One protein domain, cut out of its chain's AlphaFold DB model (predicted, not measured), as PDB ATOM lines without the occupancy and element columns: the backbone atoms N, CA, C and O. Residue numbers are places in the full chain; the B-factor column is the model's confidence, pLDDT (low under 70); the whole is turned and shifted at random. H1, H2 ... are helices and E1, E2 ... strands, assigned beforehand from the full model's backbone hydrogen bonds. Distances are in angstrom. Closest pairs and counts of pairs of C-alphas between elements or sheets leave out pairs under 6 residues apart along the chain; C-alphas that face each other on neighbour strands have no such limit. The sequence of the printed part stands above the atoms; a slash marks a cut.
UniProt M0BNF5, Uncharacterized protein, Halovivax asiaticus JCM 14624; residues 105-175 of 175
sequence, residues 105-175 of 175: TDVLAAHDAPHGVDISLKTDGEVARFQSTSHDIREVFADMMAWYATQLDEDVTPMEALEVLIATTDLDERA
ATOM      1  N   THR A 105     121.008 108.911  80.794       64.56
ATOM      2  CA  THR A 105     121.278 110.287  80.374       64.56
ATOM      3  C   THR A 105     122.761 110.612  80.266       64.56
ATOM      4  O   THR A 105     123.170 111.209  79.272       64.56
ATOM      5  N   ASP A 106     123.572 110.197  81.235       71.88
ATOM      6  CA  ASP A 106     125.018 110.421  81.229       71.88
ATOM      7  C   ASP A 106     125.694 109.632  80.112       71.88
ATOM      8  O   ASP A 106     126.657 110.106  79.510       71.88
ATOM      9  N   VAL A 107     125.159 108.454  79.781       69.38
ATOM     10  CA  VAL A 107     125.694 107.642  78.687       69.38
ATOM     11  C   VAL A 107     125.396 108.294  77.339       69.38
ATOM     12  O   VAL A 107     126.324 108.473  76.558       69.38
ATOM     13  N   LEU A 108     124.158 108.729  77.064       76.69
ATOM     14  CA  LEU A 108     123.864 109.459  75.820       76.69
ATOM     15  C   LEU A 108     124.617 110.790  75.719       76.69
ATOM     16  O   LEU A 108     125.083 111.131  74.636       76.69
ATOM     17  N   ALA A 109     124.720 111.544  76.816       76.31
ATOM     18  CA  ALA A 109     125.387 112.845  76.832       76.31
ATOM     19  C   ALA A 109     126.912 112.744  76.664       76.31
ATOM     20  O   ALA A 109     127.546 113.709  76.241       76.31
ATOM     21  N   ALA A 110     127.507 111.585  76.963       77.56
ATOM     22  CA  ALA A 110     128.927 111.328  76.741       77.56
ATOM     23  C   ALA A 110     129.290 111.121  75.258       77.56
ATOM     24  O   ALA A 110     130.471 111.175  74.909       77.56
ATOM     25  N   HIS A 111     128.310 110.866  74.385       80.19
ATOM     26  CA  HIS A 111     128.558 110.628  72.967       80.19
ATOM     27  C   HIS A 111     128.523 111.929  72.154       80.19
ATOM     28  O   HIS A 111     127.585 112.712  72.234       80.19
ATOM     29  N   ASP A 112     129.537 112.116  71.304       80.62
ATOM     30  CA  ASP A 112     129.670 113.281  70.408       80.62
ATOM     31  C   ASP A 112     128.660 113.246  69.237       80.62
ATOM     32  O   ASP A 112     128.461 114.227  68.522       80.62
ATOM     33  N   ALA A 113     128.009 112.097  69.025       85.12
ATOM     34  CA  ALA A 113     127.023 111.910  67.972       85.12
ATOM     35  C   ALA A 113     125.720 112.678  68.287       85.12
ATOM     36  O   ALA A 113     125.161 112.524  69.374       85.12
ATOM     37  N   PRO A 114     125.174 113.460  67.335       86.00
ATOM     38  CA  PRO A 114     123.998 114.304  67.567       86.00
ATOM     39  C   PRO A 114     122.693 113.518  67.749       86.00
ATOM     40  O   PRO A 114     121.691 114.084  68.191       86.00
ATOM     41  N   HIS A 115     122.670 112.237  67.373       89.38
ATOM     42  CA  HIS A 115     121.496 111.384  67.488       89.38
ATOM     43  C   HIS A 115     121.825 110.155  68.322       89.38
ATOM     44  O   HIS A 115     122.849 109.503  68.121       89.38
ATOM     45  N   GLY A 116     120.928 109.816  69.242       90.19
ATOM     46  CA  GLY A 116     121.062 108.627  70.058       90.19
ATOM     47  C   GLY A 116     119.778 108.279  70.788       90.19
ATOM     48  O   GLY A 116     118.961 109.158  71.074       90.19
ATOM     49  N   VAL A 117     119.621 106.996  71.081       89.38
ATOM     50  CA  VAL A 117     118.483 106.429  71.800       89.38
ATOM     51  C   VAL A 117     118.989 105.422  72.834       89.38
ATOM     52  O   VAL A 117     119.947 104.698  72.571       89.38
ATOM     53  N   ASP A 118     118.359 105.400  74.006       91.00
ATOM     54  CA  ASP A 118     118.491 104.343  75.012       91.00
ATOM     55  C   ASP A 118     117.075 103.914  75.393       91.00
ATOM     56  O   ASP A 118     116.241 104.753  75.740       91.00
ATOM     57  N   ILE A 119     116.778 102.631  75.218       87.31
ATOM     58  CA  ILE A 119     115.461 102.042  75.441       87.31
ATOM     59  C   ILE A 119     115.633 100.874  76.387       87.31
ATOM     60  O   ILE A 119     116.465 100.002  76.154       87.31
ATOM     61  N   SER A 120     114.801 100.833  77.421       89.06
ATOM     62  CA  SER A 120     114.616  99.650  78.252       89.06
ATOM     63  C   SER A 120     113.210  99.112  78.016       89.06
ATOM     64  O   SER A 120     112.234  99.837  78.196       89.06
ATOM     65  N   LEU A 121     113.107  97.858  77.590       85.81
ATOM     66  CA  LEU A 121     111.849  97.166  77.335       85.81
ATOM     67  C   LEU A 121     111.707  96.008  78.313       85.81
ATOM     68  O   LEU A 121     112.626  95.204  78.456       85.81
ATOM     69  N   LYS A 122     110.548  95.908  78.964       85.12
ATOM     70  CA  LYS A 122     110.210  94.782  79.833       85.12
ATOM     71  C   LYS A 122     109.220  93.861  79.123       85.12
ATOM     72  O   LYS A 122     108.103  94.286  78.852       85.12
ATOM     73  N   THR A 123     109.617  92.617  78.878       80.56
ATOM     74  CA  THR A 123     108.792  91.565  78.256       80.56
ATOM     75  C   THR A 123     108.952  90.278  79.057       80.56
ATOM     76  O   THR A 123     110.054  89.970  79.497       80.56
ATOM     77  N   ASP A 124     107.860  89.557  79.321       81.50
ATOM     78  CA  ASP A 124     107.873  88.282  80.070       81.50
ATOM     79  C   ASP A 124     108.664  88.307  81.398       81.50
ATOM     80  O   ASP A 124     109.239  87.316  81.846       81.50
ATOM     81  N   GLY A 125     108.685  89.465  82.066       80.06
ATOM     82  CA  GLY A 125     109.420  89.665  83.319       80.06
ATOM     83  C   GLY A 125     110.928  89.891  83.160       80.06
ATOM     84  O   GLY A 125     111.581  90.208  84.154       80.06
ATOM     85  N   GLU A 126     111.467  89.808  81.946       79.62
ATOM     86  CA  GLU A 126     112.837  90.183  81.603       79.62
ATOM     87  C   GLU A 126     112.898  91.644  81.140       79.62
ATOM     88  O   GLU A 126     111.963  92.156  80.524       79.62
ATOM     89  N   VAL A 127     113.998  92.332  81.455       87.12
ATOM     90  CA  VAL A 127     114.276  93.683  80.957       87.12
ATOM     91  C   VAL A 127     115.421  93.605  79.958       87.12
ATOM     92  O   VAL A 127     116.545  93.264  80.323       87.12
ATOM     93  N   ALA A 128     115.142  93.969  78.712       86.25
ATOM     94  CA  ALA A 128     116.136  94.149  77.668       86.25
ATOM     95  C   ALA A 128     116.450  95.636  77.501       86.25
ATOM     96  O   ALA A 128     115.560  96.482  77.583       86.25
ATOM     97  N   ARG A 129     117.717  95.958  77.241       87.50
ATOM     98  CA  ARG A 129     118.166  97.332  77.013       87.50
ATOM     99  C   ARG A 129     118.871  97.452  75.674       87.50
ATOM    100  O   ARG A 129     119.710  96.620  75.337       87.50
ATOM    101  N   PHE A 130     118.551  98.511  74.947       88.94
ATOM    102  CA  PHE A 130     119.168  98.871  73.682       88.94
ATOM    103  C   PHE A 130     119.684 100.295  73.736       88.94
ATOM    104  O   PHE A 130     118.979 101.196  74.181       88.94
ATOM    105  N   GLN A 131     120.902 100.489  73.243       90.00
ATOM    106  CA  GLN A 131     121.507 101.800  73.099       90.00
ATOM    107  C   GLN A 131     122.172 101.905  71.728       90.00
ATOM    108  O   GLN A 131     122.964 101.039  71.353       90.00
ATOM    109  N   SER A 132     121.883 102.978  70.993       91.00
ATOM    110  CA  SER A 132     122.569 103.304  69.738       91.00
ATOM    111  C   SER A 132     122.739 104.813  69.600       91.00
ATOM    112  O   SER A 132     121.853 105.584  69.972       91.00
ATOM    113  N   THR A 133     123.886 105.240  69.071       93.31
ATOM    114  CA  THR A 133     124.197 106.644  68.776       93.31
ATOM    115  C   THR A 133     124.836 106.751  67.396       93.31
ATOM    116  O   THR A 133     125.796 106.032  67.121       93.31
ATOM    117  N   SER A 134     124.360 107.657  66.541       90.62
ATOM    118  CA  SER A 134     124.923 107.894  65.205       90.62
ATOM    119  C   SER A 134     124.790 109.362  64.777       90.62
ATOM    120  O   SER A 134     124.066 110.164  65.368       90.62
ATOM    121  N   HIS A 135     125.529 109.729  63.733       91.75
ATOM    122  CA  HIS A 135     125.372 111.000  63.026       91.75
ATOM    123  C   HIS A 135     124.205 110.978  62.027       91.75
ATOM    124  O   HIS A 135     123.819 112.038  61.538       91.75
ATOM    125  N   ASP A 136     123.635 109.806  61.728       90.81
ATOM    126  CA  ASP A 136     122.427 109.660  60.915       90.81
ATOM    127  C   ASP A 136     121.280 109.102  61.766       90.81
ATOM    128  O   ASP A 136     121.332 107.982  62.273       90.81
ATOM    129  N   ILE A 137     120.207 109.883  61.899       91.62
ATOM    130  CA  ILE A 137     118.997 109.478  62.626       91.62
ATOM    131  C   ILE A 137     118.357 108.208  62.043       91.62
ATOM    132  O   ILE A 137     117.729 107.444  62.773       91.62
ATOM    133  N   ARG A 138     118.521 107.953  60.739       90.12
ATOM    134  CA  ARG A 138     117.963 106.764  60.076       90.12
ATOM    135  C   ARG A 138     118.660 105.485  60.511       90.12
ATOM    136  O   ARG A 138     118.002 104.455  60.577       90.12
ATOM    137  N   GLU A 139     119.955 105.558  60.796       90.12
ATOM    138  CA  GLU A 139     120.740 104.422  61.281       90.12
ATOM    139  C   GLU A 139     120.300 104.048  62.698       90.12
ATOM    140  O   GLU A 139     119.905 102.910  62.926       90.12
ATOM    141  N   VAL A 140     120.206 105.036  63.600       92.81
ATOM    142  CA  VAL A 140     119.705 104.827  64.972       92.81
ATOM    143  C   VAL A 140     118.307 104.206  64.962       92.81
ATOM    144  O   VAL A 140     118.034 103.265  65.703       92.81
ATOM    145  N   PHE A 141     117.418 104.714  64.106       88.94
ATOM    146  CA  PHE A 141     116.061 104.190  63.985       88.94
ATOM    147  C   PHE A 141     116.029 102.766  63.412       88.94
ATOM    148  O   PHE A 141     115.288 101.925  63.913       88.94
ATOM    149  N   ALA A 142     116.820 102.479  62.376       88.06
ATOM    150  CA  ALA A 142     116.883 101.146  61.785       88.06
ATOM    151  C   ALA A 142     117.412 100.110  62.786       88.06
ATOM    152  O   ALA A 142     116.825  99.035  62.904       88.06
ATOM    153  N   ASP A 143     118.456 100.455  63.542       90.06
ATOM    154  CA  ASP A 143     119.016  99.594  64.584       90.06
ATOM    155  C   ASP A 143     118.006  99.349  65.710       90.06
ATOM    156  O   ASP A 143     117.827  98.214  66.151       90.06
ATOM    157  N   MET A 144     117.292 100.398  66.131       90.62
ATOM    158  CA  MET A 144     116.227 100.302  67.130       90.62
ATOM    159  C   MET A 144     115.113  99.355  66.679       90.62
ATOM    160  O   MET A 144     114.686  98.499  67.448       90.62
ATOM    161  N   MET A 145     114.649  99.486  65.435       87.06
ATOM    162  CA  MET A 145     113.593  98.634  64.884       87.06
ATOM    163  C   MET A 145     114.053  97.186  64.711       87.06
ATOM    164  O   MET A 145     113.281  96.263  64.968       87.06
ATOM    165  N   ALA A 146     115.305  96.980  64.298       86.25
ATOM    166  CA  ALA A 146     115.890  95.651  64.200       86.25
ATOM    167  C   ALA A 146     115.960  94.968  65.570       86.25
ATOM    168  O   ALA A 146     115.560  93.814  65.694       86.25
ATOM    169  N   TRP A 147     116.396  95.696  66.599       89.44
ATOM    170  CA  TRP A 147     116.404  95.207  67.976       89.44
ATOM    171  C   TRP A 147     114.992  94.961  68.529       89.44
ATOM    172  O   TRP A 147     114.743  93.944  69.169       89.44
ATOM    173  N   TYR A 148     114.039  95.856  68.267       85.56
ATOM    174  CA  TYR A 148     112.666  95.688  68.747       85.56
ATOM    175  C   TYR A 148     112.024  94.411  68.194       85.56
ATOM    176  O   TYR A 148     111.374  93.678  68.934       85.56
ATOM    177  N   ALA A 149     112.257  94.101  66.917       85.12
ATOM    178  CA  ALA A 149     111.751  92.873  66.319       85.12
ATOM    179  C   ALA A 149     112.288  91.619  67.012       85.12
ATOM    180  O   ALA A 149     111.496  90.734  67.314       85.12
ATOM    181  N   THR A 150     113.577  91.592  67.383       82.81
ATOM    182  CA  THR A 150     114.140  90.458  68.136       82.81
ATOM    183  C   THR A 150     113.528  90.289  69.525       82.81
ATOM    184  O   THR A 150     113.568  89.189  70.065       82.81
ATOM    185  N   GLN A 151     112.960  91.352  70.105       83.50
ATOM    186  CA  GLN A 151     112.247  91.268  71.382       83.50
ATOM    187  C   GLN A 151     110.789  90.824  71.241       83.50
ATOM    188  O   GLN A 151     110.224  90.344  72.221       83.50
ATOM    189  N   LEU A 152     110.172  91.008  70.069       78.50
ATOM    190  CA  LEU A 152     108.793  90.590  69.820       78.50
ATOM    191  C   LEU A 152     108.723  89.089  69.528       78.50
ATOM    192  O   LEU A 152     107.932  88.384  70.144       78.50
ATOM    193  N   ASP A 153     109.551  88.623  68.595       74.94
ATOM    194  CA  ASP A 153     109.738  87.210  68.276       74.94
ATOM    195  C   ASP A 153     110.996  87.065  67.401       74.94
ATOM    196  O   ASP A 153     111.252  87.908  66.537       74.94
ATOM    197  N   GLU A 154     111.784  86.001  67.574       68.75
ATOM    198  CA  GLU A 154     113.001  85.784  66.772       68.75
ATOM    199  C   GLU A 154     112.696  85.520  65.288       68.75
ATOM    200  O   GLU A 154     113.545  85.765  64.424       68.75
ATOM    201  N   ASP A 155     111.472  85.074  64.991       74.00
ATOM    202  CA  ASP A 155     110.990  84.794  63.639       74.00
ATOM    203  C   ASP A 155     110.341  86.013  62.952       74.00
ATOM    204  O   ASP A 155     110.058  85.967  61.750       74.00
ATOM    205  N   VAL A 156     110.108  87.113  63.678       79.00
ATOM    206  CA  VAL A 156     109.454  88.313  63.139       79.00
ATOM    207  C   VAL A 156     110.484  89.247  62.515       79.00
ATOM    208  O   VAL A 156     111.455  89.672  63.144       79.00
ATOM    209  N   THR A 157     110.261  89.636  61.258       80.44
ATOM    210  CA  THR A 157     111.132  90.628  60.624       80.44
ATOM    211  C   THR A 157     110.872  92.040  61.170       80.44
ATOM    212  O   THR A 157     109.751  92.367  61.563       80.44
ATOM    213  N   PRO A 158     111.861  92.953  61.109       74.81
ATOM    214  CA  PRO A 158     111.679  94.351  61.519       74.81
ATOM    215  C   PRO A 158     110.523  95.076  60.822       74.81
ATOM    216  O   PRO A 158     109.902  95.964  61.402       74.81
ATOM    217  N   MET A 159     110.224  94.687  59.579       73.69
ATOM    218  CA  MET A 159     109.104  95.229  58.810       73.69
ATOM    219  C   MET A 159     107.763  94.726  59.350       73.69
ATOM    220  O   MET A 159     106.857  95.528  59.542       73.69
ATOM    221  N   GLU A 160     107.653  93.432  59.652       80.12
ATOM    222  CA  GLU A 160     106.440  92.837  60.225       80.12
ATOM    223  C   GLU A 160     106.169  93.363  61.637       80.12
ATOM    224  O   GLU A 160     105.029  93.686  61.963       80.12
ATOM    225  N   ALA A 161     107.212  93.546  62.455       77.19
ATOM    226  CA  ALA A 161     107.085  94.203  63.756       77.19
ATOM    227  C   ALA A 161     106.548  95.638  63.615       77.19
ATOM    228  O   ALA A 161     105.708  96.057  64.408       77.19
ATOM    229  N   LEU A 162     106.985  96.380  62.588       75.75
ATOM    230  CA  LEU A 162     106.467  97.716  62.291       75.75
ATOM    231  C   LEU A 162     105.011  97.678  61.812       75.75
ATOM    232  O   LEU A 162     104.228  98.531  62.211       75.75
ATOM    233  N   GLU A 163     104.633  96.704  60.983       78.31
ATOM    234  CA  GLU A 163     103.245  96.523  60.542       78.31
ATOM    235  C   GLU A 163     102.320  96.203  61.718       78.31
ATOM    236  O   GLU A 163     101.248  96.795  61.823       78.31
ATOM    237  N   VAL A 164     102.745  95.333  62.639       77.69
ATOM    238  CA  VAL A 164     102.018  95.059  63.887       77.69
ATOM    239  C   VAL A 164     101.940  96.317  64.742       77.69
ATOM    240  O   VAL A 164     100.858  96.655  65.217       77.69
ATOM    241  N   LEU A 165     103.045  97.045  64.914       75.69
ATOM    242  CA  LEU A 165     103.065  98.275  65.703       75.69
ATOM    243  C   LEU A 165     102.119  99.329  65.114       75.69
ATOM    244  O   LEU A 165     101.344  99.916  65.852       75.69
ATOM    245  N   ILE A 166     102.097  99.524  63.794       79.44
ATOM    246  CA  ILE A 166     101.172 100.450  63.115       79.44
ATOM    247  C   ILE A 166      99.723  99.963  63.198       79.44
ATOM    248  O   ILE A 166      98.823 100.772  63.362       79.44
ATOM    249  N   ALA A 167      99.477  98.658  63.085       76.06
ATOM    250  CA  ALA A 167      98.126  98.107  63.171       76.06
ATOM    251  C   ALA A 167      97.548  98.147  64.594       76.06
ATOM    252  O   ALA A 167      96.331  98.126  64.765       76.06
ATOM    253  N   THR A 168      98.415  98.140  65.607       72.56
ATOM    254  CA  THR A 168      98.032  98.153  67.028       72.56
ATOM    255  C   THR A 168      98.019  99.553  67.619       72.56
ATOM    256  O   THR A 168      97.243  99.818  68.533       72.56
ATOM    257  N   THR A 169      98.854 100.454  67.109       66.00
ATOM    258  CA  THR A 169      98.821 101.861  67.488       66.00
ATOM    259  C   THR A 169      97.777 102.589  66.654       66.00
ATOM    260  O   THR A 169      97.634 102.355  65.461       66.00
ATOM    261  N   ASP A 170      97.061 103.521  67.275       61.50
ATOM    262  CA  ASP A 170      96.109 104.420  66.614       61.50
ATOM    263  C   ASP A 170      96.840 105.477  65.743       61.50
ATOM    264  O   ASP A 170      96.531 106.662  65.736       61.50
ATOM    265  N   LEU A 171      97.894 105.068  65.031       57.50
ATOM    266  CA  LEU A 171      98.669 105.896  64.103       57.50
ATOM    267  C   LEU A 171      97.983 106.024  62.733       57.50
ATOM    268  O   LEU A 171      98.436 106.806  61.895       57.50
ATOM    269  N   ASP A 172      96.894 105.279  62.512       52.53
ATOM    270  CA  ASP A 172      96.008 105.410  61.347       52.53
ATOM    271  C   ASP A 172      95.135 106.683  61.436       52.53
ATOM    272  O   ASP A 172      94.653 107.200  60.421       52.53
ATOM    273  N   GLU A 173      94.989 107.278  62.628       52.56
ATOM    274  CA  GLU A 173      94.165 108.466  62.831       52.56
ATOM    275  C   GLU A 173      94.963 109.777  62.671       52.56
ATOM    276  O   GLU A 173      95.377 110.426  63.629       52.56
ATOM    277  N   ARG A 174      95.041 110.218  61.404       48.12
ATOM    278  CA  ARG A 174      95.025 111.620  60.900       48.12
ATOM    279  C   ARG A 174      96.245 112.106  60.107       48.12
ATOM    280  O   ARG A 174      97.193 112.687  60.631       48.12
ATOM    281  N   ALA A 175      96.072 112.001  58.787       43.19
ATOM    282  CA  ALA A 175      96.451 113.022  57.806       43.19
ATOM    283  C   ALA A 175      95.560 114.280  57.888       43.19
ATOM    284  O   ALA A 175      94.406 114.169  58.373       43.19
TER     285      ALA A 175
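This is residues 105 to 175 of the 175 residues of an uncharacterized protein of Halovivax asiaticus JCM 14624 (UniProt M0BNF5). A long two-stranded hairpin, E1 and E2, has the longest helix, H2, packed lengthwise over one face. H3 makes a corner with the last part of H2, residues 145 to 152, and runs away from it, its residues 163 to 168 sticking out together with the tail, residues 169 to 175, while the short H1 sits by the open end of the hairpin. The printed part has 71 residues, with three named helices and two named strands in the order H1, E1, E2, H2, H3; the sheet, E1 - E2, is antiparallel and the class is mixed, helices and strands. The whole is loose, with a radius of gyration of the C-alphas of 13.9 A, and flat, spanning 36 by 36 by 19 A.

E1, residues 115 to 123, and E2, residues 126 to 134, form an antiparallel hairpin at 170 degrees; N 119 and O 130 are within hydrogen-bond range at 2.8 A, as are N 134 and O 115 at 2.9 A. The closest C-alphas of E2 and H2, residues 137 to 152, are those of Ser 132 and Val 140, 5.8 A apart. H2, with residues 145 to 152 alone, touches H3, residues 158 to 168; their closest C-alphas, of Ala 149 and Pro 158, are 5.0 A apart. Their lines are about perpendicular, at 78 degrees. H1, residues 105 to 109, comes closest to E1 at the C-alphas of Leu 108 and Gly 116, 6.5 A; H1 and H2 are apart. In H1, H2 and H3 every O i to N i+4 pair is within hydrogen-bond range.

E1 is 25.9 A long from C-alpha 115 at (121.496, 111.384, 67.488), and E2 is 27.0 A. H2 measures 22.6 A, H3 15.2 A, ending with C-alpha 168 at (98.032, 98.153, 67.028), and H1 6.0 A.

The C-alphas of Ala 110 and Ala 175, the two farthest apart, are 37.6 A apart. The printed part has no cut, and its four links are tight. Mean pLDDT of the printed part is 80.2; residues 105, 107, 154 and 169 to 175 are under 70.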